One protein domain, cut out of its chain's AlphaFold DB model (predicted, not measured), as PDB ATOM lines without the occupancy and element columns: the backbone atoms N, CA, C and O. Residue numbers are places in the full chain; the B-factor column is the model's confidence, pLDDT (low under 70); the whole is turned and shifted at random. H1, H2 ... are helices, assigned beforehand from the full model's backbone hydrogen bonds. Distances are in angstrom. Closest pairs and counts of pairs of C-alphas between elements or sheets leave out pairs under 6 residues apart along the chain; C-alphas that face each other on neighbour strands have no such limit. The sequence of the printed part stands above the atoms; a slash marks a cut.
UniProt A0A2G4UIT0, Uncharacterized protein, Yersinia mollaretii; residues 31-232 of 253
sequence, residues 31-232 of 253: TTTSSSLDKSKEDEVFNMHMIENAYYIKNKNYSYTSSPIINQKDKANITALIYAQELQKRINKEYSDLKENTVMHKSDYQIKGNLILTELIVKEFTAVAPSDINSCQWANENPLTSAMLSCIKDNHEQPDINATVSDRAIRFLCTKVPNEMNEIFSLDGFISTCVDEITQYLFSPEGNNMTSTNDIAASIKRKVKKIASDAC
ATOM      1  N   THR A  31     100.708 147.969 163.063       93.19
ATOM      2  CA  THR A  31     101.652 148.796 163.828       93.19
ATOM      3  C   THR A  31     101.584 148.480 165.318       93.19
ATOM      4  O   THR A  31     102.609 148.220 165.943       93.19
ATOM      5  N   THR A  32     100.377 148.437 165.881       92.56
ATOM      6  CA  THR A  32     100.132 148.148 167.299       92.56
ATOM      7  C   THR A  32     100.624 146.757 167.671       92.56
ATOM      8  O   THR A  32     101.304 146.579 168.683       92.56
ATOM      9  N   THR A  33     100.316 145.771 166.832       94.12
ATOM     10  CA  THR A  33     100.705 144.380 167.063       94.12
ATOM     11  C   THR A  33     102.217 144.208 166.963       94.12
ATOM     12  O   THR A  33     102.819 143.614 167.853       94.12
ATOM     13  N   SER A  34     102.862 144.789 165.945       94.62
ATOM     14  CA  SER A  34     104.326 144.727 165.813       94.62
ATOM     15  C   SER A  34     105.022 145.417 166.988       94.62
ATOM     16  O   SER A  34     105.895 144.821 167.610       94.62
ATOM     17  N   SER A  35     104.553 146.605 167.385       94.06
ATOM     18  CA  SER A  35     105.076 147.317 168.557       94.06
ATOM     19  C   SER A  35     104.889 146.529 169.860       94.06
ATOM     20  O   SER A  35     105.785 146.509 170.702       94.06
ATOM     21  N   SER A  36     103.760 145.834 170.023       95.00
ATOM     22  CA  SER A  36     103.506 144.976 171.188       95.00
ATOM     23  C   SER A  36     104.425 143.754 171.208       95.00
ATOM     24  O   SER A  36     104.975 143.405 172.256       95.00
ATOM     25  N   LEU A  37     104.654 143.125 170.052       95.50
ATOM     26  CA  LEU A  37     105.609 142.026 169.918       95.50
ATOM     27  C   LEU A  37     107.032 142.486 170.250       95.50
ATOM     28  O   LEU A  37     107.729 141.781 170.978       95.50
ATOM     29  N   ASP A  38     107.446 143.674 169.821       94.44
ATOM     30  CA  ASP A  38     108.770 144.210 170.147       94.44
ATOM     31  C   ASP A  38     108.883 144.556 171.635       94.44
ATOM     32  O   ASP A  38     109.801 144.088 172.306       94.44
ATOM     33  N   LYS A  39     107.902 145.272 172.197       94.69
ATOM     34  CA  LYS A  39     107.888 145.631 173.623       94.69
ATOM     35  C   LYS A  39     107.902 144.403 174.529       94.69
ATOM     36  O   LYS A  39     108.632 144.362 175.518       94.69
ATOM     37  N   SER A  40     107.124 143.377 174.183       94.69
ATOM     38  CA  SER A  40     107.079 142.138 174.961       94.69
ATOM     39  C   SER A  40     108.428 141.430 175.032       94.69
ATOM     40  O   SER A  40     108.619 140.650 175.953       94.69
ATOM     41  N   LYS A  41     109.380 141.702 174.127       92.69
ATOM     42  CA  LYS A  41     110.745 141.158 174.184       92.69
ATOM     43  C   LYS A  41     111.512 141.617 175.426       92.69
ATOM     44  O   LYS A  41     112.301 140.851 175.967       92.69
ATOM     45  N   GLU A  42     111.277 142.846 175.870       91.19
ATOM     46  CA  GLU A  42     112.055 143.499 176.929       91.19
ATOM     47  C   GLU A  42     111.294 143.556 178.259       91.19
ATOM     48  O   GLU A  42     111.906 143.575 179.321       91.19
ATOM     49  N   ASP A  43     109.961 143.522 178.211       93.50
ATOM     50  CA  ASP A  43     109.088 143.650 179.379       93.50
ATOM     51  C   ASP A  43     108.347 142.330 179.654       93.50
ATOM     52  O   ASP A  43     107.414 141.949 178.941       93.50
ATOM     53  N   GLU A  44     108.786 141.607 180.689       92.31
ATOM     54  CA  GLU A  44     108.224 140.305 181.077       92.31
ATOM     55  C   GLU A  44     106.770 140.398 181.543       92.31
ATOM     56  O   GLU A  44     105.954 139.549 181.183       92.31
ATOM     57  N   VAL A  45     106.418 141.447 182.291       92.44
ATOM     58  CA  VAL A  45     105.045 141.654 182.774       92.44
ATOM     59  C   VAL A  45     104.123 141.949 181.593       92.44
ATOM     60  O   VAL A  45     103.028 141.393 181.492       92.44
ATOM     61  N   PHE A  46     104.587 142.770 180.649       93.56
ATOM     62  CA  PHE A  46     103.864 143.026 179.408       93.56
ATOM     63  C   PHE A  46     103.695 141.750 178.572       93.56
ATOM     64  O   PHE A  46     102.594 141.483 178.088       93.56
ATOM     65  N   ASN A  47     104.746 140.930 178.441       95.62
ATOM     66  CA  ASN A  47     104.674 139.635 177.758       95.62
ATOM     67  C   ASN A  47     103.628 138.708 178.395       95.62
ATOM     68  O   ASN A  47     102.817 138.107 177.689       95.62
ATOM     69  N   MET A  48     103.608 138.634 179.730       94.56
ATOM     70  CA  MET A  48     102.626 137.840 180.465       94.56
ATOM     71  C   MET A  48     101.196 138.270 180.172       94.56
ATOM     72  O   MET A  48     100.377 137.434 179.792       94.56
ATOM     73  N   HIS A  49     100.905 139.567 180.285       93.56
ATOM     74  CA  HIS A  49      99.569 140.085 180.005       93.56
ATOM     75  C   HIS A  49      99.150 139.877 178.551       93.56
ATOM     76  O   HIS A  49      97.992 139.553 178.289       93.56
ATOM     77  N   MET A  50     100.082 140.015 177.608       95.31
ATOM     78  CA  MET A  50      99.818 139.767 176.194       95.31
ATOM     79  C   MET A  50      99.422 138.302 175.940       95.31
ATOM     80  O   MET A  50      98.430 138.049 175.255       95.31
ATOM     81  N   ILE A  51     100.151 137.338 176.513       96.50
ATOM     82  CA  ILE A  51      99.871 135.900 176.358       96.50
ATOM     83  C   ILE A  51      98.583 135.490 177.073       96.50
ATOM     84  O   ILE A  51      97.751 134.792 176.491       96.50
ATOM     85  N   GLU A  52      98.384 135.948 178.311       95.12
ATOM     86  CA  GLU A  52      97.156 135.700 179.071       95.12
ATOM     87  C   GLU A  52      95.932 136.240 178.327       95.12
ATOM     88  O   GLU A  52      94.921 135.544 178.214       95.12
ATOM     89  N   ASN A  53      96.036 137.443 177.753       94.25
ATOM     90  CA  ASN A  53      94.948 138.026 176.984       94.25
ATOM     91  C   ASN A  53      94.694 137.263 175.677       94.25
ATOM     92  O   ASN A  53      93.550 136.925 175.390       94.25
ATOM     93  N   ALA A  54      95.738 136.907 174.919       95.69
ATOM     94  CA  ALA A  54      95.583 136.093 173.712       95.69
ATOM     95  C   ALA A  54      94.846 134.777 174.008       95.69
ATOM     96  O   ALA A  54      93.898 134.400 173.308       95.69
ATOM     97  N   TYR A  55      95.253 134.095 175.081       95.75
ATOM     98  CA  TYR A  55      94.632 132.849 175.506       95.75
ATOM     99  C   TYR A  55      93.162 133.045 175.893       95.75
ATOM    100  O   TYR A  55      92.308 132.277 175.439       95.75
ATOM    101  N   TYR A  56      92.844 134.090 176.661       93.81
ATOM    102  CA  TYR A  56      91.471 134.418 177.040       93.81
ATOM    103  C   TYR A  56      90.600 134.803 175.839       93.81
ATOM    104  O   TYR A  56      89.468 134.332 175.728       93.81
ATOM    105  N   ILE A  57      91.108 135.604 174.900       92.06
ATOM    106  CA  ILE A  57      90.378 135.998 173.687       92.06
ATOM    107  C   ILE A  57      89.937 134.756 172.909       92.06
ATOM    108  O   ILE A  57      88.761 134.668 172.533       92.06
ATOM    109  N   LYS A  58      90.848 133.791 172.732       93.50
ATOM    110  CA  LYS A  58      90.590 132.547 172.002       93.50
ATOM    111  C   LYS A  58      89.704 131.565 172.775       93.50
ATOM    112  O   LYS A  58      88.775 131.016 172.194       93.50
ATOM    113  N   ASN A  59      89.968 131.345 174.065       92.25
ATOM    114  CA  ASN A  59      89.387 130.229 174.830       92.25
ATOM    115  C   ASN A  59      88.315 130.643 175.856       92.25
ATOM    116  O   ASN A  59      87.666 129.783 176.450       92.25
ATOM    117  N   LYS A  60      88.126 131.949 176.081       92.00
ATOM    118  CA  LYS A  60      87.199 132.540 177.068       92.00
ATOM    119  C   LYS A  60      87.429 132.075 178.512       92.00
ATOM    120  O   LYS A  60      86.500 132.054 179.313       92.00
ATOM    121  N   ASN A  61      88.663 131.701 178.847       90.81
ATOM    122  CA  ASN A  61      89.098 131.341 180.197       90.81
ATOM    123  C   ASN A  61      90.623 131.524 180.343       90.81
ATOM    124  O   ASN A  61      91.303 131.782 179.354       90.81
ATOM    125  N   TYR A  62      91.139 131.360 181.564       89.75
ATOM    126  CA  TYR A  62      92.571 131.440 181.901       89.75
ATOM    127  C   TYR A  62      93.151 130.108 182.401       89.75
ATOM    128  O   TYR A  62      94.222 130.087 183.006       89.75
ATOM    129  N   SER A  63      92.448 128.986 182.213       90.75
ATOM    130  CA  SER A  63      92.784 127.721 182.879       90.75
ATOM    131  C   SER A  63      94.206 127.261 182.558       90.75
ATOM    132  O   SER A  63      94.963 126.944 183.472       90.75
ATOM    133  N   TYR A  64      94.607 127.305 181.285       92.69
ATOM    134  CA  TYR A  64      95.956 126.902 180.887       92.69
ATOM    135  C   TYR A  64      97.028 127.916 181.296       92.69
ATOM    136  O   TYR A  64      98.092 127.524 181.751       92.69
ATOM    137  N   THR A  65      96.776 129.221 181.174       94.31
ATOM    138  CA  THR A  65      97.775 130.247 181.533       94.31
ATOM    139  C   THR A  65      97.991 130.371 183.041       94.31
ATOM    140  O   THR A  65      99.029 130.872 183.474       94.31
ATOM    141  N   SER A  66      97.035 129.889 183.840       92.12
ATOM    142  CA  SER A  66      97.148 129.797 185.298       92.12
ATOM    143  C   SER A  66      97.993 128.605 185.749       92.12
ATOM    144  O   SER A  66      98.657 128.693 186.776       92.12
ATOM    145  N   SER A  67      97.975 127.503 184.993       90.31
ATOM    146  CA  SER A  67      98.748 126.293 185.284       90.31
ATOM    147  C   SER A  67      99.172 125.598 183.983       90.31
ATOM    148  O   SER A  67      98.554 124.598 183.599       90.31
ATOM    149  N   PRO A  68     100.192 126.121 183.275       94.50
ATOM    150  CA  PRO A  68     100.678 125.507 182.045       94.50
ATOM    151  C   PRO A  68     101.195 124.091 182.294       94.50
ATOM    152  O   PRO A  68     101.729 123.795 183.359       94.50
ATOM    153  N   ILE A  69     101.068 123.217 181.298       92.12
ATOM    154  CA  ILE A  69     101.590 121.849 181.356       92.12
ATOM    155  C   ILE A  69     102.618 121.700 180.239       92.12
ATOM    156  O   ILE A  69     102.309 121.994 179.087       92.12
ATOM    157  N   ILE A  70     103.823 121.240 180.576       93.69
ATOM    158  CA  ILE A  70     104.903 120.976 179.619       93.69
ATOM    159  C   ILE A  70     105.183 119.472 179.612       93.69
ATOM    160  O   ILE A  70     105.623 118.910 180.616       93.69
ATOM    161  N   ASN A  71     104.940 118.810 178.481       93.31
ATOM    162  CA  ASN A  71     105.272 117.394 178.309       93.31
ATOM    163  C   ASN A  71     106.686 117.201 177.712       93.31
ATOM    164  O   ASN A  71     107.391 118.157 177.403       93.31
ATOM    165  N   GLN A  72     107.120 115.950 177.531       94.81
ATOM    166  CA  GLN A  72     108.452 115.639 176.982       94.81
ATOM    167  C   GLN A  72     108.662 116.173 175.553       94.81
ATOM    168  O   GLN A  72     109.754 116.635 175.229       94.81
ATOM    169  N   LYS A  73     107.619 116.177 174.709       95.50
ATOM    170  CA  LYS A  73     107.681 116.754 173.357       95.50
ATOM    171  C   LYS A  73     107.806 118.274 173.406       95.50
ATOM    172  O   LYS A  73     108.567 118.835 172.623       95.50
ATOM    173  N   ASP A  74     107.112 118.936 174.334       95.50
ATOM    174  CA  ASP A  74     107.281 120.375 174.562       95.50
ATOM    175  C   ASP A  74     108.714 120.685 174.997       95.50
ATOM    176  O   ASP A  74     109.353 121.547 174.401       95.50
ATOM    177  N   LYS A  75     109.262 119.937 175.967       95.75
ATOM    178  CA  LYS A  75     110.653 120.110 176.421       95.75
ATOM    179  C   LYS A  75     111.646 119.962 175.266       95.75
ATOM    180  O   LYS A  75     112.519 120.815 175.104       95.75
ATOM    181  N   ALA A  76     111.478 118.945 174.422       96.25
ATOM    182  CA  ALA A  76     112.324 118.734 173.250       96.25
ATOM    183  C   ALA A  76     112.209 119.870 172.214       96.25
ATOM    184  O   ALA A  76     113.229 120.342 171.712       96.25
ATOM    185  N   ASN A  77     110.997 120.360 171.927       96.88
ATOM    186  CA  ASN A  77     110.790 121.479 171.000       96.88
ATOM    187  C   ASN A  77     111.358 122.798 171.540       96.88
ATOM    188  O   ASN A  77     112.016 123.523 170.798       96.88
ATOM    189  N   ILE A  78     111.155 123.088 172.826       96.12
ATOM    190  CA  ILE A  78     111.716 124.271 173.495       96.12
ATOM    191  C   ILE A  78     113.249 124.223 173.452       96.12
ATOM    192  O   ILE A  78     113.880 125.198 173.050       96.12
ATOM    193  N   THR A  79     113.839 123.069 173.780       95.88
ATOM    194  CA  THR A  79     115.287 122.821 173.663       95.88
ATOM    195  C   THR A  79     115.758 123.113 172.236       95.88
ATOM    196  O   THR A  79     116.659 123.922 172.026       95.88
ATOM    197  N   ALA A  80     115.106 122.531 171.225       95.94
ATOM    198  CA  ALA A  80     115.477 122.739 169.827       95.94
ATOM    199  C   ALA A  80     115.379 124.213 169.401       95.94
ATOM    200  O   ALA A  80     116.287 124.712 168.741       95.94
ATOM    201  N   LEU A  81     114.324 124.925 169.804       94.75
ATOM    202  CA  LEU A  81     114.135 126.349 169.511       94.75
ATOM    203  C   LEU A  81     115.250 127.225 170.096       94.75
ATOM    204  O   LEU A  81     115.713 128.143 169.418       94.75
ATOM    205  N   ILE A  82     115.693 126.930 171.320       92.38
ATOM    206  CA  ILE A  82     116.768 127.669 171.994       92.38
ATOM    207  C   ILE A  82     118.103 127.437 171.271       92.38
ATOM    208  O   ILE A  82     118.741 128.391 170.816       92.38
ATOM    209  N   TYR A  83     118.515 126.179 171.098       94.62
ATOM    210  CA  TYR A  83     119.868 125.885 170.608       94.62
ATOM    211  C   TYR A  83     120.005 125.894 169.084       94.62
ATOM    212  O   TYR A  83     121.120 126.068 168.594       94.62
ATOM    213  N   ALA A  84     118.922 125.782 168.305       93.81
ATOM    214  CA  ALA A  84     119.002 125.964 166.852       93.81
ATOM    215  C   ALA A  84     119.455 127.389 166.491       93.81
ATOM    216  O   ALA A  84     120.234 127.573 165.554       93.81
ATOM    217  N   GLN A  85     119.028 128.396 167.263       91.12
ATOM    218  CA  GLN A  85     119.494 129.774 167.090       91.12
ATOM    219  C   GLN A  85     120.971 129.932 167.466       91.12
ATOM    220  O   GLN A  85     121.709 130.655 166.794       91.12
ATOM    221  N   GLU A  86     121.417 129.271 168.534       94.06
ATOM    222  CA  GLU A  86     122.826 129.272 168.939       94.06
ATOM    223  C   GLU A  86     123.711 128.617 167.873       94.06
ATOM    224  O   GLU A  86     124.703 129.207 167.439       94.06
ATOM    225  N   LEU A  87     123.300 127.446 167.381       96.12
ATOM    226  CA  LEU A  87     123.965 126.738 166.295       96.12
ATOM    227  C   LEU A  87     124.034 127.598 165.033       96.12
ATOM    228  O   LEU A  87     125.097 127.719 164.430       96.12
ATOM    229  N   GLN A  88     122.936 128.264 164.668       94.50
ATOM    230  CA  GLN A  88     122.920 129.170 163.523       94.50
ATOM    231  C   GLN A  88     123.918 130.318 163.678       94.50
ATOM    232  O   GLN A  88     124.627 130.647 162.728       94.50
ATOM    233  N   LYS A  89     124.021 130.928 164.864       94.69
ATOM    234  CA  LYS A  89     125.009 131.989 165.120       94.69
ATOM    235  C   LYS A  89     126.442 131.480 164.945       94.69
ATOM    236  O   LYS A  89     127.245 132.174 164.323       94.69
ATOM    237  N   ARG A  90     126.749 130.281 165.448       93.88
ATOM    238  CA  ARG A  90     128.079 129.658 165.335       93.88
ATOM    239  C   ARG A  90     128.423 129.293 163.890       93.88
ATOM    240  O   ARG A  90     129.470 129.712 163.407       93.88
ATOM    241  N   ILE A  91     127.506 128.650 163.165       93.88
ATOM    242  CA  ILE A  91     127.665 128.351 161.731       93.88
ATOM    243  C   ILE A  91     127.854 129.634 160.919       93.88
ATOM    244  O   ILE A  91     128.724 129.697 160.056       93.88
ATOM    245  N   ASN A  92     127.055 130.672 161.186       92.94
ATOM    246  CA  ASN A  92     127.165 131.949 160.484       92.94
ATOM    247  C   ASN A  92     128.551 132.570 160.651       92.94
ATOM    248  O   ASN A  92     129.086 133.095 159.679       92.94
ATOM    249  N   LYS A  93     129.093 132.524 161.872       92.50
ATOM    250  CA  LYS A  93     130.420 133.045 162.188       92.50
ATOM    251  C   LYS A  93     131.498 132.272 161.427       92.50
ATOM    252  O   LYS A  93     132.220 132.881 160.646       92.50
ATOM    253  N   GLU A  94     131.521 130.949 161.571       90.19
ATOM    254  CA  GLU A  94     132.521 130.088 160.926       90.19
ATOM    255  C   GLU A  94     132.484 130.220 159.393       90.19
ATOM    256  O   GLU A  94     133.507 130.395 158.735       90.19
ATOM    257  N   TYR A  95     131.280 130.248 158.811       89.56
ATOM    258  CA  TYR A  95     131.094 130.446 157.373       89.56
ATOM    259  C   TYR A  95     131.638 131.800 156.893       89.56
ATOM    260  O   TYR A  95     132.244 131.886 155.826       89.56
ATOM    261  N   SER A  96     131.411 132.874 157.656       87.38
ATOM    262  CA  SER A  96     131.911 134.211 157.320       87.38
ATOM    263  C   SER A  96     133.436 134.314 157.386       87.38
ATOM    264  O   SER A  96     134.012 135.078 156.608       87.38
ATOM    265  N   ASP A  97     134.076 133.541 158.261       84.88
ATOM    266  CA  ASP A  97     135.531 133.529 158.428       84.88
ATOM    267  C   ASP A  97     136.241 132.766 157.288       84.88
ATOM    268  O   ASP A  97     137.374 133.094 156.935       84.88
ATOM    269  N   LEU A  98     135.553 131.823 156.630       79.94
ATOM    270  CA  LEU A  98     136.116 130.964 155.579       79.94
ATOM    271  C   LEU A  98     136.197 131.582 154.171       79.94
ATOM    272  O   LEU A  98     136.836 130.964 153.322       79.94
ATOM    273  N   LYS A  99     135.569 132.752 153.943       59.00
ATOM    274  CA  LYS A  99     135.467 133.634 152.742       59.00
ATOM    275  C   LYS A  99     135.499 133.042 151.312       59.00
ATOM    276  O   LYS A  99     134.737 133.537 150.491       59.00
ATOM    277  N   GLU A 100     136.308 132.033 150.991       58.66
ATOM    278  CA  GLU A 100     136.433 131.407 149.659       58.66
ATOM    279  C   GLU A 100     136.637 129.867 149.677       58.66
ATOM    280  O   GLU A 100     136.603 129.246 148.619       58.66
ATOM    281  N   ASN A 101     136.767 129.214 150.845       62.59
ATOM    282  CA  ASN A 101     137.041 127.763 150.965       62.59
ATOM    283  C   ASN A 101     135.824 126.915 151.395       62.59
ATOM    284  O   ASN A 101     135.962 125.843 151.986       62.59
ATOM    285  N   THR A 102     134.606 127.393 151.138       66.88
ATOM    286  CA  THR A 102     133.379 126.711 151.570       66.88
ATOM    287  C   THR A 102     132.996 125.585 150.614       66.88
ATOM    288  O   THR A 102     132.834 125.812 149.417       66.88
ATOM    289  N   VAL A 103     132.789 124.380 151.148       77.25
ATOM    290  CA  VAL A 103     132.482 123.172 150.358       77.25
ATOM    291  C   VAL A 103     130.982 123.049 150.034       77.25
ATOM    292  O   VAL A 103     130.606 122.368 149.084       77.25
ATOM    293  N   MET A 104     130.110 123.722 150.794       79.81
ATOM    294  CA  MET A 104     128.655 123.728 150.579       79.81
ATOM    295  C   MET A 104     128.040 125.109 150.841       79.81
ATOM    296  O   MET A 104     128.678 125.986 151.425       79.81
ATOM    297  N   HIS A 105     126.791 125.309 150.411       86.12
ATOM    298  CA  HIS A 105     126.076 126.561 150.648       86.12
ATOM    299  C   HIS A 105     125.716 126.710 152.135       86.12
ATOM    300  O   HIS A 105     125.453 125.732 152.837       86.12
ATOM    301  N   LYS A 106     125.652 127.951 152.631       87.62
ATOM    302  CA  LYS A 106     125.368 128.270 154.043       87.62
ATOM    303  C   LYS A 106     124.104 127.594 154.595       87.62
ATOM    304  O   LYS A 106     124.086 127.155 155.744       87.62
ATOM    305  N   SER A 107     123.048 127.499 153.783       89.31
ATOM    306  CA  SER A 107     121.803 126.813 154.167       89.31
ATOM    307  C   SER A 107     122.010 125.329 154.450       89.31
ATOM    308  O   SER A 107     121.354 124.783 155.330       89.31
ATOM    309  N   ASP A 108     122.928 124.680 153.738       89.81
ATOM    310  CA  ASP A 108     123.131 123.235 153.825       89.81
ATOM    311  C   ASP A 108     123.869 122.875 155.114       89.81
ATOM    312  O   ASP A 108     123.514 121.896 155.773       89.81
ATOM    313  N   TYR A 109     124.816 123.724 155.534       90.56
ATOM    314  CA  TYR A 109     125.413 123.657 156.868       90.56
ATOM    315  C   TYR A 109     124.340 123.745 157.955       90.56
ATOM    316  O   TYR A 109     124.321 122.922 158.871       90.56
ATOM    317  N   GLN A 110     123.409 124.699 157.832       92.50
ATOM    318  CA  GLN A 110     122.326 124.856 158.800       92.50
ATOM    319  C   GLN A 110     121.410 123.629 158.847       92.50
ATOM    320  O   GLN A 110     121.082 123.154 159.933       92.50
ATOM    321  N   ILE A 111     120.999 123.105 157.688       92.25
ATOM    322  CA  ILE A 111     120.117 121.933 157.601       92.25
ATOM    323  C   ILE A 111     120.796 120.719 158.238       92.25
ATOM    324  O   ILE A 111     120.207 120.078 159.109       92.25
ATOM    325  N   LYS A 112     122.048 120.425 157.862       91.81
ATOM    326  CA  LYS A 112     122.807 119.302 158.431       91.81
ATOM    327  C   LYS A 112     123.011 119.456 159.936       91.81
ATOM    328  O   LYS A 112     122.788 118.502 160.677       91.81
ATOM    329  N   GLY A 113     123.391 120.649 160.389       93.75
ATOM    330  CA  GLY A 113     123.568 120.940 161.809       93.75
ATOM    331  C   GLY A 113     122.289 120.724 162.611       93.75
ATOM    332  O   GLY A 113     122.321 120.050 163.639       93.75
ATOM    333  N   ASN A 114     121.156 121.219 162.109       94.94
ATOM    334  CA  ASN A 114     119.857 121.034 162.753       94.94
ATOM    335  C   ASN A 114     119.460 119.554 162.833       94.94
ATOM    336  O   ASN A 114     118.948 119.133 163.863       94.94
ATOM    337  N   LEU A 115     119.737 118.747 161.802       94.50
ATOM    338  CA  LEU A 115     119.472 117.303 161.848       94.50
ATOM    339  C   LEU A 115     120.285 116.603 162.948       94.50
ATOM    340  O   LEU A 115     119.737 115.790 163.689       94.50
ATOM    341  N   ILE A 116     121.573 116.933 163.089       94.81
ATOM    342  CA  ILE A 116     122.426 116.359 164.144       94.81
ATOM    343  C   ILE A 116     121.951 116.819 165.532       94.81
ATOM    344  O   ILE A 116     121.883 116.012 166.459       94.81
ATOM    345  N   LEU A 117     121.589 118.099 165.674       96.38
ATOM    346  CA  LEU A 117     121.057 118.655 166.917       96.38
ATOM    347  C   LEU A 117     119.743 117.970 167.327       96.38
ATOM    348  O   LEU A 117     119.601 117.579 168.482       96.38
ATOM    349  N   THR A 118     118.817 117.753 166.390       96.56
ATOM    350  CA  THR A 118     117.567 117.014 166.632       96.56
ATOM    351  C   THR A 118     117.840 115.610 167.172       96.56
ATOM    352  O   THR A 118     117.266 115.221 168.187       96.56
ATOM    353  N   GLU A 119     118.759 114.864 166.551       95.06
ATOM    354  CA  GLU A 119     119.140 113.516 167.002       95.06
ATOM    355  C   GLU A 119     119.793 113.508 168.396       95.06
ATOM    356  O   GLU A 119     119.649 112.545 169.151       95.06
ATOM    357  N   LEU A 120     120.511 114.573 168.769       94.94
ATOM    358  CA  LEU A 120     121.049 114.736 170.122       94.94
ATOM    359  C   LEU A 120     119.936 114.983 171.142       94.94
ATOM    360  O   LEU A 120     119.895 114.302 172.165       94.94
ATOM    361  N   ILE A 121     119.022 115.907 170.842       95.44
ATOM    362  CA  ILE A 121     117.919 116.293 171.732       95.44
ATOM    363  C   ILE A 121     117.001 115.100 172.010       95.44
ATOM    364  O   ILE A 121     116.676 114.828 173.163       95.44
ATOM    365  N   VAL A 122     116.641 114.334 170.976       94.81
ATOM    366  CA  VAL A 122     115.827 113.113 171.108       94.81
ATOM    367  C   VAL A 122     116.412 112.135 172.132       94.81
ATOM    368  O   VAL A 122     115.674 111.465 172.845       94.81
ATOM    369  N   LYS A 123     117.742 112.066 172.258       91.00
ATOM    370  CA  LYS A 123     118.416 111.156 173.196       91.00
ATOM    371  C   LYS A 123     118.433 111.651 174.642       91.00
ATOM    372  O   LYS A 123     118.900 110.893 175.495       91.00
ATOM    373  N   GLU A 124     118.005 112.883 174.913       92.19
ATOM    374  CA  GLU A 124     117.870 113.424 176.273       92.19
ATOM    375  C   GLU A 124     116.430 113.345 176.803       92.19
ATOM    376  O   GLU A 124     116.228 113.385 178.013       92.19
ATOM    377  N   PHE A 125     115.435 113.163 175.928       92.31
ATOM    378  CA  PHE A 125     114.024 113.116 176.315       92.31
ATOM    379  C   PHE A 125     113.407 111.739 176.068       92.31
ATOM    380  O   PHE A 125     113.526 111.141 174.999       92.31
ATOM    381  N   THR A 126     112.710 111.208 177.070       89.69
ATOM    382  CA  THR A 126     112.078 109.887 176.967       89.69
ATOM    383  C   THR A 126     110.869 109.925 176.037       89.69
ATOM    384  O   THR A 126     110.033 110.817 176.167       89.69
ATOM    385  N   ALA A 127     110.725 108.908 175.182       91.50
ATOM    386  CA  ALA A 127     109.579 108.742 174.279       91.50
ATOM    387  C   ALA A 127     109.349 109.924 173.312       91.50
ATOM    388  O   ALA A 127     108.212 110.209 172.936       91.50
ATOM    389  N   VAL A 128     110.428 110.593 172.900       94.75
ATOM    390  CA  VAL A 128     110.430 111.600 171.832       94.75
ATOM    391  C   VAL A 128     111.057 110.979 170.585       94.75
ATOM    392  O   VAL A 128     112.097 110.333 170.678       94.75
ATOM    393  N   ALA A 129     110.430 111.144 169.424       94.31
ATOM    394  CA  ALA A 129     111.004 110.787 168.128       94.31
ATOM    395  C   ALA A 129     111.535 112.041 167.407       94.31
ATOM    396  O   ALA A 129     111.043 113.139 167.667       94.31
ATOM    397  N   PRO A 130     112.468 111.919 166.442       93.38
ATOM    398  CA  PRO A 130     112.932 113.068 165.657       93.38
ATOM    399  C   PRO A 130     111.793 113.851 164.991       93.38
ATOM    400  O   PRO A 130     111.834 115.075 164.937       93.38
ATOM    401  N   SER A 131     110.739 113.157 164.547       94.06
ATOM    402  CA  SER A 131     109.549 113.769 163.945       94.06
ATOM    403  C   SER A 131     108.694 114.585 164.917       94.06
ATOM    404  O   SER A 131     107.877 115.378 164.463       94.06
ATOM    405  N   ASP A 132     108.845 114.391 166.232       94.06
ATOM    406  CA  ASP A 132     108.141 115.192 167.241       94.06
ATOM    407  C   ASP A 132     108.777 116.580 167.425       94.06
ATOM    408  O   ASP A 132     108.140 117.474 167.984       94.06
ATOM    409  N   ILE A 133     110.025 116.774 166.977       95.44
ATOM    410  CA  ILE A 133     110.734 118.055 167.044       95.44
ATOM    411  C   ILE A 133     110.483 118.818 165.745       95.44
ATOM    412  O   ILE A 133     111.146 118.614 164.728       95.44
ATOM    413  N   ASN A 134     109.504 119.715 165.787       93.38
ATOM    414  CA  ASN A 134     109.098 120.540 164.662       93.38
ATOM    415  C   ASN A 134     108.590 121.882 165.193       93.38
ATOM    416  O   ASN A 134     107.445 121.998 165.629       93.38
ATOM    417  N   SER A 135     109.438 122.906 165.131       87.00
ATOM    418  CA  SER A 135     109.143 124.240 165.665       87.00
ATOM    419  C   SER A 135     107.889 124.868 165.055       87.00
ATOM    420  O   SER A 135     107.095 125.472 165.773       87.00
ATOM    421  N   CYS A 136     107.678 124.704 163.748       90.56
ATOM    422  CA  CYS A 136     106.493 125.221 163.066       90.56
ATOM    423  C   CYS A 136     105.226 124.525 163.561       90.56
ATOM    424  O   CYS A 136     104.235 125.189 163.860       90.56
ATOM    425  N   GLN A 137     105.245 123.197 163.661       94.50
ATOM    426  CA  GLN A 137     104.100 122.444 164.167       94.50
ATOM    427  C   GLN A 137     103.829 122.783 165.637       94.50
ATOM    428  O   GLN A 137     102.696 123.107 165.989       94.50
ATOM    429  N   TRP A 138     104.874 122.823 166.465       95.44
ATOM    430  CA  TRP A 138     104.771 123.196 167.871       95.44
ATOM    431  C   TRP A 138     104.166 124.594 168.050       95.44
ATOM    432  O   TRP A 138     103.239 124.753 168.837       95.44
ATOM    433  N   ALA A 139     104.590 125.590 167.265       94.50
ATOM    434  CA  ALA A 139     104.015 126.935 167.310       94.50
ATOM    435  C   ALA A 139     102.510 126.964 166.968       94.50
ATOM    436  O   ALA A 139     101.772 127.800 167.490       94.50
ATOM    437  N   ASN A 140     102.026 126.050 166.127       94.19
ATOM    438  CA  ASN A 140     100.610 125.983 165.757       94.19
ATOM    439  C   ASN A 140      99.756 125.190 166.761       94.19
ATOM    440  O   ASN A 140      98.574 125.501 166.937       94.19
ATOM    441  N   GLU A 141     100.343 124.192 167.421       94.38
ATOM    442  CA  GLU A 141      99.646 123.282 168.340       94.38
ATOM    443  C   GLU A 141      99.723 123.724 169.805       94.38
ATOM    444  O   GLU A 141      98.766 123.514 170.557       94.38
ATOM    445  N   ASN A 142     100.821 124.360 170.225       96.00
ATOM    446  CA  ASN A 142     100.988 124.785 171.607       96.00
ATOM    447  C   ASN A 142      99.898 125.812 171.988       96.00
ATOM    448  O   ASN A 142      99.675 126.786 171.258       96.00
ATOM    449  N   PRO A 143      99.199 125.643 173.131       96.56
ATOM    450  CA  PRO A 143      98.035 126.469 173.450       96.56
ATOM    451  C   PRO A 143      98.323 127.972 173.559       96.56
ATOM    452  O   PRO A 143      97.430 128.775 173.280       96.56
ATOM    453  N   LEU A 144      99.544 128.364 173.944       97.44
ATOM    454  CA  LEU A 144      99.933 129.770 174.089       97.44
ATOM    455  C   LEU A 144     100.217 130.400 172.726       97.44
ATOM    456  O   LEU A 144      99.608 131.407 172.363       97.44
ATOM    457  N   THR A 145     101.099 129.780 171.944       97.31
ATOM    458  CA  THR A 145     101.503 130.281 170.622       97.31
ATOM    459  C   THR A 145     100.325 130.271 169.653       97.31
ATOM    460  O   THR A 145     100.065 131.266 168.983       97.31
ATOM    461  N   SER A 146      99.522 129.205 169.659       97.25
ATOM    462  CA  SER A 146      98.320 129.072 168.836       97.25
ATOM    463  C   SER A 146      97.258 130.125 169.177       97.25
ATOM    464  O   SER A 146      96.454 130.521 168.326       97.25
ATOM    465  N   ALA A 147      97.201 130.579 170.434       97.00
ATOM    466  CA  ALA A 147      96.332 131.679 170.835       97.00
ATOM    467  C   ALA A 147      96.850 133.033 170.346       97.00
ATOM    468  O   ALA A 147      96.075 133.810 169.786       97.00
ATOM    469  N   MET A 148      98.156 133.279 170.478       97.12
ATOM    470  CA  MET A 148      98.792 134.479 169.934       97.12
ATOM    471  C   MET A 148      98.605 134.576 168.417       97.12
ATOM    472  O   MET A 148      98.122 135.598 167.938       97.12
ATOM    473  N   LEU A 149      98.894 133.507 167.669       97.06
ATOM    474  CA  LEU A 149      98.734 133.469 166.210       97.06
ATOM    475  C   LEU A 149      97.291 133.763 165.781       97.06
ATOM    476  O   LEU A 149      97.068 134.523 164.842       97.06
ATOM    477  N   SER A 150      96.297 133.239 166.509       95.56
ATOM    478  CA  SER A 150      94.879 133.513 166.235       95.56
ATOM    479  C   SER A 150      94.500 134.988 166.405       95.56
ATOM    480  O   SER A 150      93.554 135.445 165.754       95.56
ATOM    481  N   CYS A 151      95.178 135.709 167.299       94.62
ATOM    482  CA  CYS A 151      94.936 137.130 167.535       94.62
ATOM    483  C   CYS A 151      95.719 138.000 166.541       94.62
ATOM    484  O   CYS A 151      95.160 138.944 165.992       94.62
ATOM    485  N   ILE A 152      96.979 137.645 166.279       95.06
ATOM    486  CA  ILE A 152      97.904 138.387 165.414       95.06
ATOM    487  C   ILE A 152      97.507 138.283 163.933       95.06
ATOM    488  O   ILE A 152      97.457 139.303 163.246       95.06
ATOM    489  N   LYS A 153      97.189 137.074 163.442       91.06
ATOM    490  CA  LYS A 153      96.911 136.801 162.017       91.06
ATOM    491  C   LYS A 153      98.024 137.376 161.126       91.06
ATOM    492  O   LYS A 153      99.188 137.164 161.431       91.06
ATOM    493  N   ASP A 154      97.674 138.142 160.094       91.12
ATOM    494  CA  ASP A 154      98.623 138.810 159.193       91.12
ATOM    495  C   ASP A 154      98.973 140.246 159.639       91.12
ATOM    496  O   ASP A 154      99.663 140.983 158.933       91.12
ATOM    497  N   ASN A 155      98.504 140.689 160.813       92.44
ATOM    498  CA  ASN A 155      98.725 142.049 161.309       92.44
ATOM    499  C   ASN A 155     100.102 142.186 161.982       92.44
ATOM    500  O   ASN A 155     100.184 142.640 163.116       92.44
ATOM    501  N   HIS A 156     101.200 141.810 161.325       94.69
ATOM    502  CA  HIS A 156     102.550 141.953 161.888       94.69
ATOM    503  C   HIS A 156     103.629 142.206 160.825       94.69
ATOM    504  O   HIS A 156     103.409 142.028 159.627       94.69
ATOM    505  N   GLU A 157     104.817 142.615 161.276       94.44
ATOM    506  CA  GLU A 157     106.022 142.797 160.442       94.44
ATOM    507  C   GLU A 157     107.131 141.783 160.729       94.44
ATOM    508  O   GLU A 157     108.181 141.810 160.093       94.44
ATOM    509  N   GLN A 158     106.898 140.869 161.670       92.62
ATOM    510  CA  GLN A 158     107.895 139.873 162.058       92.62
ATOM    511  C   GLN A 158     108.242 138.950 160.873       92.62
ATOM    512  O   GLN A 158     107.320 138.357 160.306       92.62
ATOM    513  N   PRO A 159     109.535 138.790 160.516       91.69
ATOM    514  CA  PRO A 159     109.962 137.929 159.409       91.69
ATOM    515  C   PRO A 159     109.607 136.453 159.615       91.69
ATOM    516  O   PRO A 159     109.284 135.753 158.661       91.69
ATOM    517  N   ASP A 160     109.655 136.000 160.869       92.94
ATOM    518  CA  ASP A 160     109.216 134.675 161.294       92.94
ATOM    519  C   ASP A 160     108.329 134.823 162.533       92.94
ATOM    520  O   ASP A 160     108.791 134.979 163.673       92.94
ATOM    521  N   ILE A 161     107.016 134.826 162.297       94.94
ATOM    522  CA  ILE A 161     106.042 134.981 163.373       94.94
ATOM    523  C   ILE A 161     106.009 133.762 164.294       94.94
ATOM    524  O   ILE A 161     105.854 133.939 165.500       94.94
ATOM    525  N   ASN A 162     106.226 132.552 163.768       95.56
ATOM    526  CA  ASN A 162     106.221 131.324 164.560       95.56
ATOM    527  C   ASN A 162     107.377 131.328 165.561       95.56
ATOM    528  O   ASN A 162     107.161 131.058 166.742       95.56
ATOM    529  N   ALA A 163     108.580 131.699 165.118       93.75
ATOM    530  CA  ALA A 163     109.725 131.877 166.006       93.75
ATOM    531  C   ALA A 163     109.464 132.971 167.052       93.75
ATOM    532  O   ALA A 163     109.772 132.787 168.229       93.75
ATOM    533  N   THR A 164     108.835 134.079 166.647       95.31
ATOM    534  CA  THR A 164     108.525 135.193 167.554       95.31
ATOM    535  C   THR A 164     107.557 134.775 168.660       95.31
ATOM    536  O   THR A 164     107.861 134.965 169.837       95.31
ATOM    537  N   VAL A 165     106.405 134.187 168.323       97.19
ATOM    538  CA  VAL A 165     105.429 133.756 169.341       97.19
ATOM    539  C   VAL A 165     105.979 132.624 170.206       97.19
ATOM    540  O   VAL A 165     105.674 132.573 171.395       97.19
ATOM    541  N   SER A 166     106.825 131.758 169.639       97.31
ATOM    542  CA  SER A 166     107.492 130.681 170.371       97.31
ATOM    543  C   SER A 166     108.434 131.223 171.440       97.31
ATOM    544  O   SER A 166     108.350 130.796 172.587       97.31
ATOM    545  N   ASP A 167     109.269 132.211 171.106       96.25
ATOM    546  CA  ASP A 167     110.129 132.892 172.080       96.25
ATOM    547  C   ASP A 167     109.310 133.521 173.219       96.25
ATOM    548  O   ASP A 167     109.606 133.317 174.399       96.25
ATOM    549  N   ARG A 168     108.220 134.225 172.882       97.00
ATOM    550  CA  ARG A 168     107.334 134.838 173.883       97.00
ATOM    551  C   ARG A 168     106.690 133.799 174.799       97.00
ATOM    552  O   ARG A 168     106.657 134.007 176.015       97.00
ATOM    553  N   ALA A 169     106.229 132.680 174.238       97.50
ATOM    554  CA  ALA A 169     105.672 131.569 175.000       97.50
ATOM    555  C   ALA A 169     106.720 130.908 175.907       97.50
ATOM    556  O   ALA A 169     106.430 130.669 177.075       97.50
ATOM    557  N   ILE A 170     107.945 130.677 175.425       96.88
ATOM    558  CA  ILE A 170     109.042 130.128 176.239       96.88
ATOM    559  C   ILE A 170     109.330 131.043 177.433       96.88
ATOM    560  O   ILE A 170     109.363 130.572 178.567       96.88
ATOM    561  N   ARG A 171     109.447 132.358 177.212       95.94
ATOM    562  CA  ARG A 171     109.669 133.326 178.300       95.94
ATOM    563  C   ARG A 171     108.529 133.341 179.318       95.94
ATOM    564  O   ARG A 171     108.782 133.428 180.512       95.94
ATOM    565  N   PHE A 172     107.285 133.197 178.868       96.94
ATOM    566  CA  PHE A 172     106.137 133.043 179.766       96.94
ATOM    567  C   PHE A 172     106.216 131.766 180.611       96.94
ATOM    568  O   PHE A 172     105.935 131.795 181.810       96.94
ATOM    569  N   LEU A 173     106.617 130.647 180.004       96.75
ATOM    570  CA  LEU A 173     106.790 129.374 180.701       96.75
ATOM    571  C   LEU A 173     107.920 129.444 181.737       96.75
ATOM    572  O   LEU A 173     107.728 128.942 182.841       96.75
ATOM    573  N   CYS A 174     109.027 130.147 181.455       94.94
ATOM    574  CA  CYS A 174     110.079 130.423 182.446       94.94
ATOM    575  C   CYS A 174     109.523 131.059 183.727       94.94
ATOM    576  O   CYS A 174     109.986 130.746 184.820       94.94
ATOM    577  N   THR A 175     108.516 131.928 183.605       92.69
ATOM    578  CA  THR A 175     107.896 132.589 184.758       92.69
ATOM    579  C   THR A 175     106.854 131.712 185.459       92.69
ATOM    580  O   THR A 175     106.727 131.772 186.680       92.69
ATOM    581  N   LYS A 176     106.073 130.919 184.713       94.44
ATOM    582  CA  LYS A 176     104.916 130.178 185.260       94.44
ATOM    583  C   LYS A 176     105.236 128.772 185.755       94.44
ATOM    584  O   LYS A 176     104.583 128.306 186.681       94.44
ATOM    585  N   VAL A 177     106.198 128.103 185.131       94.69
ATOM    586  CA  VAL A 177     106.570 126.704 185.398       94.69
ATOM    587  C   VAL A 177     108.099 126.573 185.478       94.69
ATOM    588  O   VAL A 177     108.725 125.875 184.680       94.69
ATOM    589  N   PRO A 178     108.744 127.296 186.419       93.31
ATOM    590  CA  PRO A 178     110.203 127.377 186.486       93.31
ATOM    591  C   PRO A 178     110.864 126.026 186.776       93.31
ATOM    592  O   PRO A 178     111.976 125.788 186.321       93.31
ATOM    593  N   ASN A 179     110.197 125.119 187.495       92.31
ATOM    594  CA  ASN A 179     110.759 123.805 187.814       92.31
ATOM    595  C   ASN A 179     110.890 122.935 186.558       92.31
ATOM    596  O   ASN A 179     111.933 122.331 186.326       92.31
ATOM    597  N   GLU A 180     109.860 122.928 185.718       93.06
ATOM    598  CA  GLU A 180     109.823 122.211 184.449       93.06
ATOM    599  C   GLU A 180     110.830 122.796 183.451       93.06
ATOM    600  O   GLU A 180     111.453 122.051 182.694       93.06
ATOM    601  N   MET A 181     111.016 124.120 183.471       94.69
ATOM    602  CA  MET A 181     112.016 124.811 182.655       94.69
ATOM    603  C   MET A 181     113.447 124.565 183.151       94.69
ATOM    604  O   MET A 181     114.352 124.413 182.334       94.69
ATOM    605  N   ASN A 182     113.664 124.434 184.463       91.25
ATOM    606  CA  ASN A 182     114.973 124.087 185.026       91.25
ATOM    607  C   ASN A 182     115.467 122.713 184.561       91.25
ATOM    608  O   ASN A 182     116.672 122.524 184.419       91.25
ATOM    609  N   GLU A 183     114.572 121.761 184.285       90.69
ATOM    610  CA  GLU A 183     114.973 120.487 183.677       90.69
ATOM    611  C   GLU A 183     115.584 120.690 182.282       90.69
ATOM    612  O   GLU A 183     116.580 120.045 181.960       90.69
ATOM    613  N   ILE A 184     115.045 121.613 181.481       92.00
ATOM    614  CA  ILE A 184     115.607 121.971 180.170       92.00
ATOM    615  C   ILE A 184     116.966 122.651 180.361       92.00
ATOM    616  O   ILE A 184     117.960 122.203 179.795       92.00
ATOM    617  N   PHE A 185     117.034 123.676 181.215       91.62
ATOM    618  CA  PHE A 185     118.268 124.437 181.451       91.62
ATOM    619  C   PHE A 185     119.371 123.622 182.135       91.62
ATOM    620  O   PHE A 185     120.551 123.925 181.988       91.62
ATOM    621  N   SER A 186     119.033 122.527 182.823       90.81
ATOM    622  CA  SER A 186     120.038 121.591 183.346       90.81
ATOM    623  C   SER A 186     120.905 120.966 182.242       90.81
ATOM    624  O   SER A 186     122.020 120.515 182.512       90.81
ATOM    625  N   LEU A 187     120.422 120.982 180.995       90.81
ATOM    626  CA  LEU A 187     121.136 120.507 179.816       90.81
ATOM    627  C   LEU A 187     121.980 121.602 179.135       90.81
ATOM    628  O   LEU A 187     122.751 121.258 178.240       90.81
ATOM    629  N   ASP A 188     121.912 122.874 179.564       90.06
ATOM    630  CA  ASP A 188     122.569 124.029 178.914       90.06
ATOM    631  C   ASP A 188     124.043 123.795 178.601       90.06
ATOM    632  O   ASP A 188     124.466 123.887 177.446       90.06
ATOM    633  N   GLY A 189     124.832 123.439 179.616       88.69
ATOM    634  CA  GLY A 189     126.264 123.216 179.429       88.69
ATOM    635  C   GLY A 189     126.554 122.049 178.480       88.69
ATOM    636  O   GLY A 189     127.467 122.122 177.653       88.69
ATOM    637  N   PHE A 190     125.755 120.984 178.563       92.69
ATOM    638  CA  PHE A 190     125.911 119.808 177.711       92.69
ATOM    639  C   PHE A 190     125.566 120.125 176.252       92.69
ATOM    640  O   PHE A 190     126.393 119.892 175.369       92.69
ATOM    641  N   ILE A 191     124.386 120.695 175.992       93.56
ATOM    642  CA  ILE A 191     123.924 120.977 174.630       93.56
ATOM    643  C   ILE A 191     124.763 122.081 173.986       93.56
ATOM    644  O   ILE A 191     125.134 121.930 172.825       93.56
ATOM    645  N   SER A 192     125.154 123.133 174.716       93.50
ATOM    646  CA  SER A 192     126.038 124.167 174.157       93.50
ATOM    647  C   SER A 192     127.397 123.590 173.741       93.50
ATOM    648  O   SER A 192     127.882 123.894 172.649       93.50
ATOM    649  N   THR A 193     127.970 122.670 174.527       93.50
ATOM    650  CA  THR A 193     129.201 121.962 174.128       93.50
ATOM    651  C   THR A 193     128.956 121.068 172.908       93.50
ATOM    652  O   THR A 193     129.780 121.014 171.998       93.50
ATOM    653  N   CYS A 194     127.808 120.384 172.832       95.19
ATOM    654  CA  CYS A 194     127.439 119.644 171.628       95.19
ATOM    655  C   CYS A 194     127.318 120.557 170.401       95.19
ATOM    656  O   CYS A 194     127.757 120.162 169.330       95.19
ATOM    657  N   VAL A 195     126.766 121.764 170.531       96.19
ATOM    658  CA  VAL A 195     126.653 122.733 169.431       96.19
ATOM    659  C   VAL A 195     128.033 123.183 168.930       96.19
ATOM    660  O   VAL A 195     128.219 123.308 167.715       96.19
ATOM    661  N   ASP A 196     129.013 123.368 169.821       93.88
ATOM    662  CA  ASP A 196     130.404 123.640 169.424       93.88
ATOM    663  C   ASP A 196     130.969 122.484 168.589       93.88
ATOM    664  O   ASP A 196     131.498 122.691 167.497       93.88
ATOM    665  N   GLU A 197     130.783 121.254 169.067       94.38
ATOM    666  CA  GLU A 197     131.247 120.037 168.398       94.38
ATOM    667  C   GLU A 197     130.545 119.782 167.055       94.38
ATOM    668  O   GLU A 197     131.192 119.375 166.092       94.38
ATOM    669  N   ILE A 198     129.239 120.064 166.948       94.44
ATOM    670  CA  ILE A 198     128.505 120.017 165.672       94.44
ATOM    671  C   ILE A 198     129.125 121.009 164.696       94.44
ATOM    672  O   ILE A 198     129.379 120.655 163.548       94.44
ATOM    673  N   THR A 199     129.374 122.242 165.144       93.19
ATOM    674  CA  THR A 199     129.939 123.287 164.286       93.19
ATOM    675  C   THR A 199     131.318 122.862 163.779       93.19
ATOM    676  O   THR A 199     131.534 122.836 162.573       93.19
ATOM    677  N   GLN A 200     132.218 122.421 164.661       90.81
ATOM    678  CA  GLN A 200     133.546 121.931 164.265       90.81
ATOM    679  C   GLN A 200     133.467 120.749 163.293       90.81
ATOM    680  O   GLN A 200     134.160 120.736 162.277       90.81
ATOM    681  N   TYR A 201     132.597 119.775 163.573       90.00
ATOM    682  CA  TYR A 201     132.407 118.619 162.703       90.00
ATOM    683  C   TYR A 201     131.959 119.037 161.298       90.00
ATOM    684  O   TYR A 201     132.548 118.591 160.316       90.00
ATOM    685  N   LEU A 202     130.961 119.919 161.192       89.75
ATOM    686  CA  LEU A 202     130.407 120.365 159.911       89.75
ATOM    687  C   LEU A 202     131.449 121.016 158.995       89.75
ATOM    688  O   LEU A 202     131.375 120.837 157.781       89.75
ATOM    689  N   PHE A 203     132.396 121.762 159.563       87.81
ATOM    690  CA  PHE A 203     133.448 122.451 158.812       87.81
ATOM    691  C   PHE A 203     134.747 121.635 158.680       87.81
ATOM    692  O   PHE A 203     135.676 122.068 158.002       87.81
ATOM    693  N   SER A 204     134.809 120.437 159.267       85.25
ATOM    694  CA  SER A 204     135.938 119.515 159.112       85.25
ATOM    695  C   SER A 204     135.874 118.730 157.787       85.25
ATOM    696  O   SER A 204     134.786 118.512 157.244       85.25
ATOM    697  N   PRO A 205     137.008 118.207 157.279       75.94
ATOM    698  CA  PRO A 205     137.014 117.306 156.122       75.94
ATOM    699  C   PRO A 205     136.138 116.057 156.322       75.94
ATOM    700  O   PRO A 205     135.537 115.553 155.375       75.94
ATOM    701  N   GLU A 206     136.030 115.577 157.562       69.19
ATOM    702  CA  GLU A 206     135.223 114.417 157.962       69.19
ATOM    703  C   GLU A 206     133.718 114.699 157.864       69.19
ATOM    704  O   GLU A 206     132.949 113.804 157.517       69.19
ATOM    705  N   GLY A 207     133.300 115.952 158.082       61.81
ATOM    706  CA  GLY A 207     131.919 116.414 157.900       61.81
ATOM    707  C   GLY A 207     131.414 116.333 156.456       61.81
ATOM    708  O   GLY A 207     130.201 116.342 156.213       61.81
ATOM    709  N   ASN A 208     132.330 116.204 155.490       63.72
ATOM    710  CA  ASN A 208     132.008 116.039 154.073       63.72
ATOM    711  C   ASN A 208     131.778 114.568 153.682       63.72
ATOM    712  O   ASN A 208     131.092 114.306 152.693       63.72
ATOM    713  N   ASN A 209     132.286 113.615 154.472       63.03
ATOM    714  CA  ASN A 209     132.131 112.181 154.235       63.03
ATOM    715  C   ASN A 209     130.962 111.643 155.073       63.03
ATOM    716  O   ASN A 209     131.080 111.348 156.260       63.03
ATOM    717  N   MET A 210     129.794 111.559 154.436       55.41
ATOM    718  CA  MET A 210     128.510 111.276 155.077       55.41
ATOM    719  C   MET A 210     128.484 109.914 155.799       55.41
ATOM    720  O   MET A 210     128.523 108.856 155.177       55.41
ATOM    721  N   THR A 211     128.336 109.964 157.123       67.25
ATOM    722  CA  THR A 211     127.806 108.885 157.973       67.25
ATOM    723  C   THR A 211     126.407 109.282 158.466       67.25
ATOM    724  O   THR A 211     126.002 110.437 158.336       67.25
ATOM    725  N   SER A 212     125.619 108.327 158.969       84.69
ATOM    726  CA  SER A 212     124.263 108.570 159.492       84.69
ATOM    727  C   SER A 212     124.246 109.695 160.544       84.69
ATOM    728  O   SER A 212     125.087 109.711 161.444       84.69
ATOM    729  N   THR A 213     123.272 110.614 160.485       86.00
ATOM    730  CA  THR A 213     123.125 111.724 161.457       86.00
ATOM    731  C   THR A 213     123.006 111.224 162.894       86.00
ATOM    732  O   THR A 213     123.567 111.823 163.810       86.00
ATOM    733  N   ASN A 214     122.343 110.083 163.089       86.88
ATOM    734  CA  ASN A 214     122.220 109.428 164.388       86.88
ATOM    735  C   ASN A 214     123.582 108.946 164.930       86.88
ATOM    736  O   ASN A 214     123.855 109.084 166.130       86.88
ATOM    737  N   ASP A 215     124.457 108.429 164.060       86.94
ATOM    738  CA  ASP A 215     125.798 107.962 164.436       86.94
ATOM    739  C   ASP A 215     126.709 109.138 164.792       86.94
ATOM    740  O   ASP A 215     127.417 109.092 165.802       86.94
ATOM    741  N   ILE A 216     126.629 110.227 164.021       88.88
ATOM    742  CA  ILE A 216     127.340 111.481 164.301       88.88
ATOM    743  C   ILE A 216     126.892 112.039 165.655       88.88
ATOM    744  O   ILE A 216     127.725 112.286 166.528       88.88
ATOM    745  N   ALA A 217     125.580 112.137 165.886       89.56
ATOM    746  CA  ALA A 217     125.021 112.550 167.170       89.56
ATOM    747  C   ALA A 217     125.492 111.643 168.321       89.56
ATOM    748  O   ALA A 217     125.870 112.121 169.390       89.56
ATOM    749  N   ALA A 218     125.525 110.319 168.119       89.06
ATOM    750  CA  ALA A 218     126.043 109.381 169.118       89.06
ATOM    751  C   ALA A 218     127.545 109.579 169.393       89.06
ATOM    752  O   ALA A 218     127.986 109.427 170.535       89.06
ATOM    753  N   SER A 219     128.335 109.888 168.365       89.75
ATOM    754  CA  SER A 219     129.767 110.165 168.480       89.75
ATOM    755  C   SER A 219     130.027 111.456 169.256       89.75
ATOM    756  O   SER A 219     130.731 111.428 170.268       89.75
ATOM    757  N   ILE A 220     129.368 112.553 168.869       91.69
ATOM    758  CA  ILE A 220     129.458 113.854 169.547       91.69
ATOM    759  C   ILE A 220     129.030 113.723 171.011       91.69
ATOM    760  O   ILE A 220     129.774 114.126 171.903       91.69
ATOM    761  N   LYS A 221     127.895 113.068 171.293       91.44
ATOM    762  CA  LYS A 221     127.436 112.825 172.673       91.44
ATOM    763  C   LYS A 221     128.486 112.089 173.506       91.44
ATOM    764  O   LYS A 221     128.730 112.465 174.651       91.44
ATOM    765  N   ARG A 222     129.126 111.049 172.955       89.31
ATOM    766  CA  ARG A 222     130.210 110.324 173.646       89.31
ATOM    767  C   ARG A 222     131.422 111.221 173.897       89.31
ATOM    768  O   ARG A 222     131.954 111.191 175.005       89.31
ATOM    769  N   LYS A 223     131.827 112.029 172.912       90.56
ATOM    770  CA  LYS A 223     132.945 112.976 173.040       90.56
ATOM    771  C   LYS A 223     132.679 114.005 174.139       90.56
ATOM    772  O   LYS A 223     133.493 114.133 175.046       90.56
ATOM    773  N   VAL A 224     131.515 114.656 174.130       90.19
ATOM    774  CA  VAL A 224     131.141 115.657 175.144       90.19
ATOM    775  C   VAL A 224     131.063 115.042 176.543       90.19
ATOM    776  O   VAL A 224     131.593 115.610 177.496       90.19
ATOM    777  N   LYS A 225     130.488 113.841 176.680       88.94
ATOM    778  CA  LYS A 225     130.471 113.125 177.966       88.94
ATOM    779  C   LYS A 225     131.874 112.820 178.487       88.94
ATOM    780  O   LYS A 225     132.112 112.983 179.679       88.94
ATOM    781  N   LYS A 226     132.799 112.428 177.604       88.38
ATOM    782  CA  LYS A 226     134.207 112.223 177.959       88.38
ATOM    783  C   LYS A 226     134.879 113.536 178.387       88.38
ATOM    784  O   LYS A 226     135.551 113.587 179.407       88.38
ATOM    785  N   ILE A 227     134.639 114.633 177.665       83.69
ATOM    786  CA  ILE A 227     135.161 115.959 178.031       83.69
ATOM    787  C   ILE A 227     134.701 116.352 179.441       83.69
ATOM    788  O   ILE A 227     135.522 116.848 180.217       83.69
ATOM    789  N   ALA A 228     133.430 116.114 179.771       80.69
ATOM    790  CA  ALA A 228     132.863 116.407 181.082       80.69
ATOM    791  C   ALA A 228     133.441 115.513 182.193       80.69
ATOM    792  O   ALA A 228     133.785 116.026 183.260       80.69
ATOM    793  N   SER A 229     133.604 114.204 181.945       77.38
ATOM    794  CA  SER A 229     134.230 113.295 182.917       77.38
ATOM    795  C   SER A 229     135.679 113.676 183.194       77.38
ATOM    796  O   SER A 229     136.082 113.755 184.350       77.38
ATOM    797  N   ASP A 230     136.444 113.990 182.150       70.38
ATOM    798  CA  ASP A 230     137.872 114.287 182.274       70.38
ATOM    799  C   ASP A 230     138.099 115.629 182.997       70.38
ATOM    800  O   ASP A 230     139.026 115.759 183.795       70.38
ATOM    801  N   ALA A 231     137.207 116.610 182.798       63.41
ATOM    802  CA  ALA A 231     137.238 117.892 183.512       63.41
ATOM    803  C   ALA A 231     136.949 117.762 185.021       63.41
ATOM    804  O   ALA A 231     137.461 118.560 185.802       63.41
ATOM    805  N   CYS A 232     136.165 116.763 185.442       59.44
ATOM    806  CA  CYS A 232     135.928 116.490 186.864       59.44
ATOM    807  C   CYS A 232     137.115 115.800 187.553       59.44
ATOM    808  O   CYS A 232     137.206 115.851 188.777       59.44
TER     809      CYS A 232
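This is residues 31 to 232 of the 253 residues of an uncharacterized protein of Yersinia mollaretii (UniProt A0A2G4UIT0). What shape do these atoms make? Two helical lobes follow each other along the longest axis: in one, H1, H2, H6 and H7 pack round H8, with short H3 at H2; in the other, H4, H5 and H10 form an up-and-down bundle that H12 crosses. H4 reaches the first lobe at H6 and H8 through residues 74 to 81, and H9 leads from H8 towards H10. How much is printed? The printed part has 202 residues with twelve named helices, H1 to H12 in order, and no named strand: the class is all helix. It is compact, with a radius of gyration of the C-alphas of 18.6 A, and spans 55 by 38 by 29 A.

How does the printed part begin? H1, residues 31 to 42, and H2, residues 44 to 59, touch only at the corner, their closest C-alphas, Ser 40 and Asn 47, 4.5 A apart. H3, residues 63 to 66, only just touches H2, with 3 pairs of C-alphas within 8 A, the closest those of Glu 52 and Thr 65 at 6.0 A. H2, with residues 51 to 58 alone, touches H7, residues 143 to 152, about perpendicular at 86 degrees, the closest C-alphas being Tyr 55 and Ala 147, 5.1 A. Which helices are hubs? H4, residues 72 to 97, and H8, residues 161 to 176, touch five helices each, and only just touch each other, with 3 pairs of C-alphas within 8 A, the closest Ile 78 and Ile 170 at 7.0 A. H8, with residues 162 to 166 alone, touches H6, residues 135 to 141, the closest C-alphas being Ala 139 and Asn 162, 5.6 A. What stands round H4 farther on? H4, H5, residues 106 to 122, and H10, residues 188 to 203, are an up and down bundle, each running against the one before; H4 and H5 are a helical hairpin, closest at C-alphas 76 and 121, 6.3 A. H12, residues 213 to 232, touches H5, closest at C-alphas 116 and 213, 5.4 A, with residues 213 to 221 of H12 and 115 to 120 of H5 alone. H9, residues 178 to 185, only just touches H4, with 3 pairs of C-alphas within 8 A, and H11, residues 205 to 208, is close to H10 but not clearly touching, at 5.3 A between C-alphas 207 and 201. Are the helix backbones complete? Every O i to N i+4 pair is within hydrogen-bond range in H2, H5, H6, H7, H8, H10 and H12, against 6 of 8 in H1, 20 of 22 in H4 and 3 of 4 in H9; H3 and H11 are too short for such a pair.

Where are the ends? H1 begins at C-alpha 31, (101.652, 148.796, 163.828), and H12 ends at C-alpha 232, (135.928, 116.490, 186.864). How long are the longer helices? H4 is 37.4 A from first to last C-alpha, from C-alpha 72 at (108.452, 115.639, 176.982); H12 is 28.8 A and H5 24.7 A.

How far does it reach? The two C-alphas farthest apart, Lys 60 and Asn 101, are 56.5 A apart, and the printed part has no cut. Which link is long? Residues 123 to 134, from H5 to H6, form the long link. Where is confidence low? Residues 99 to 102, 206 to 211 and 231 to 232 are under 70, against a mean pLDDT of the printed part of 90.7.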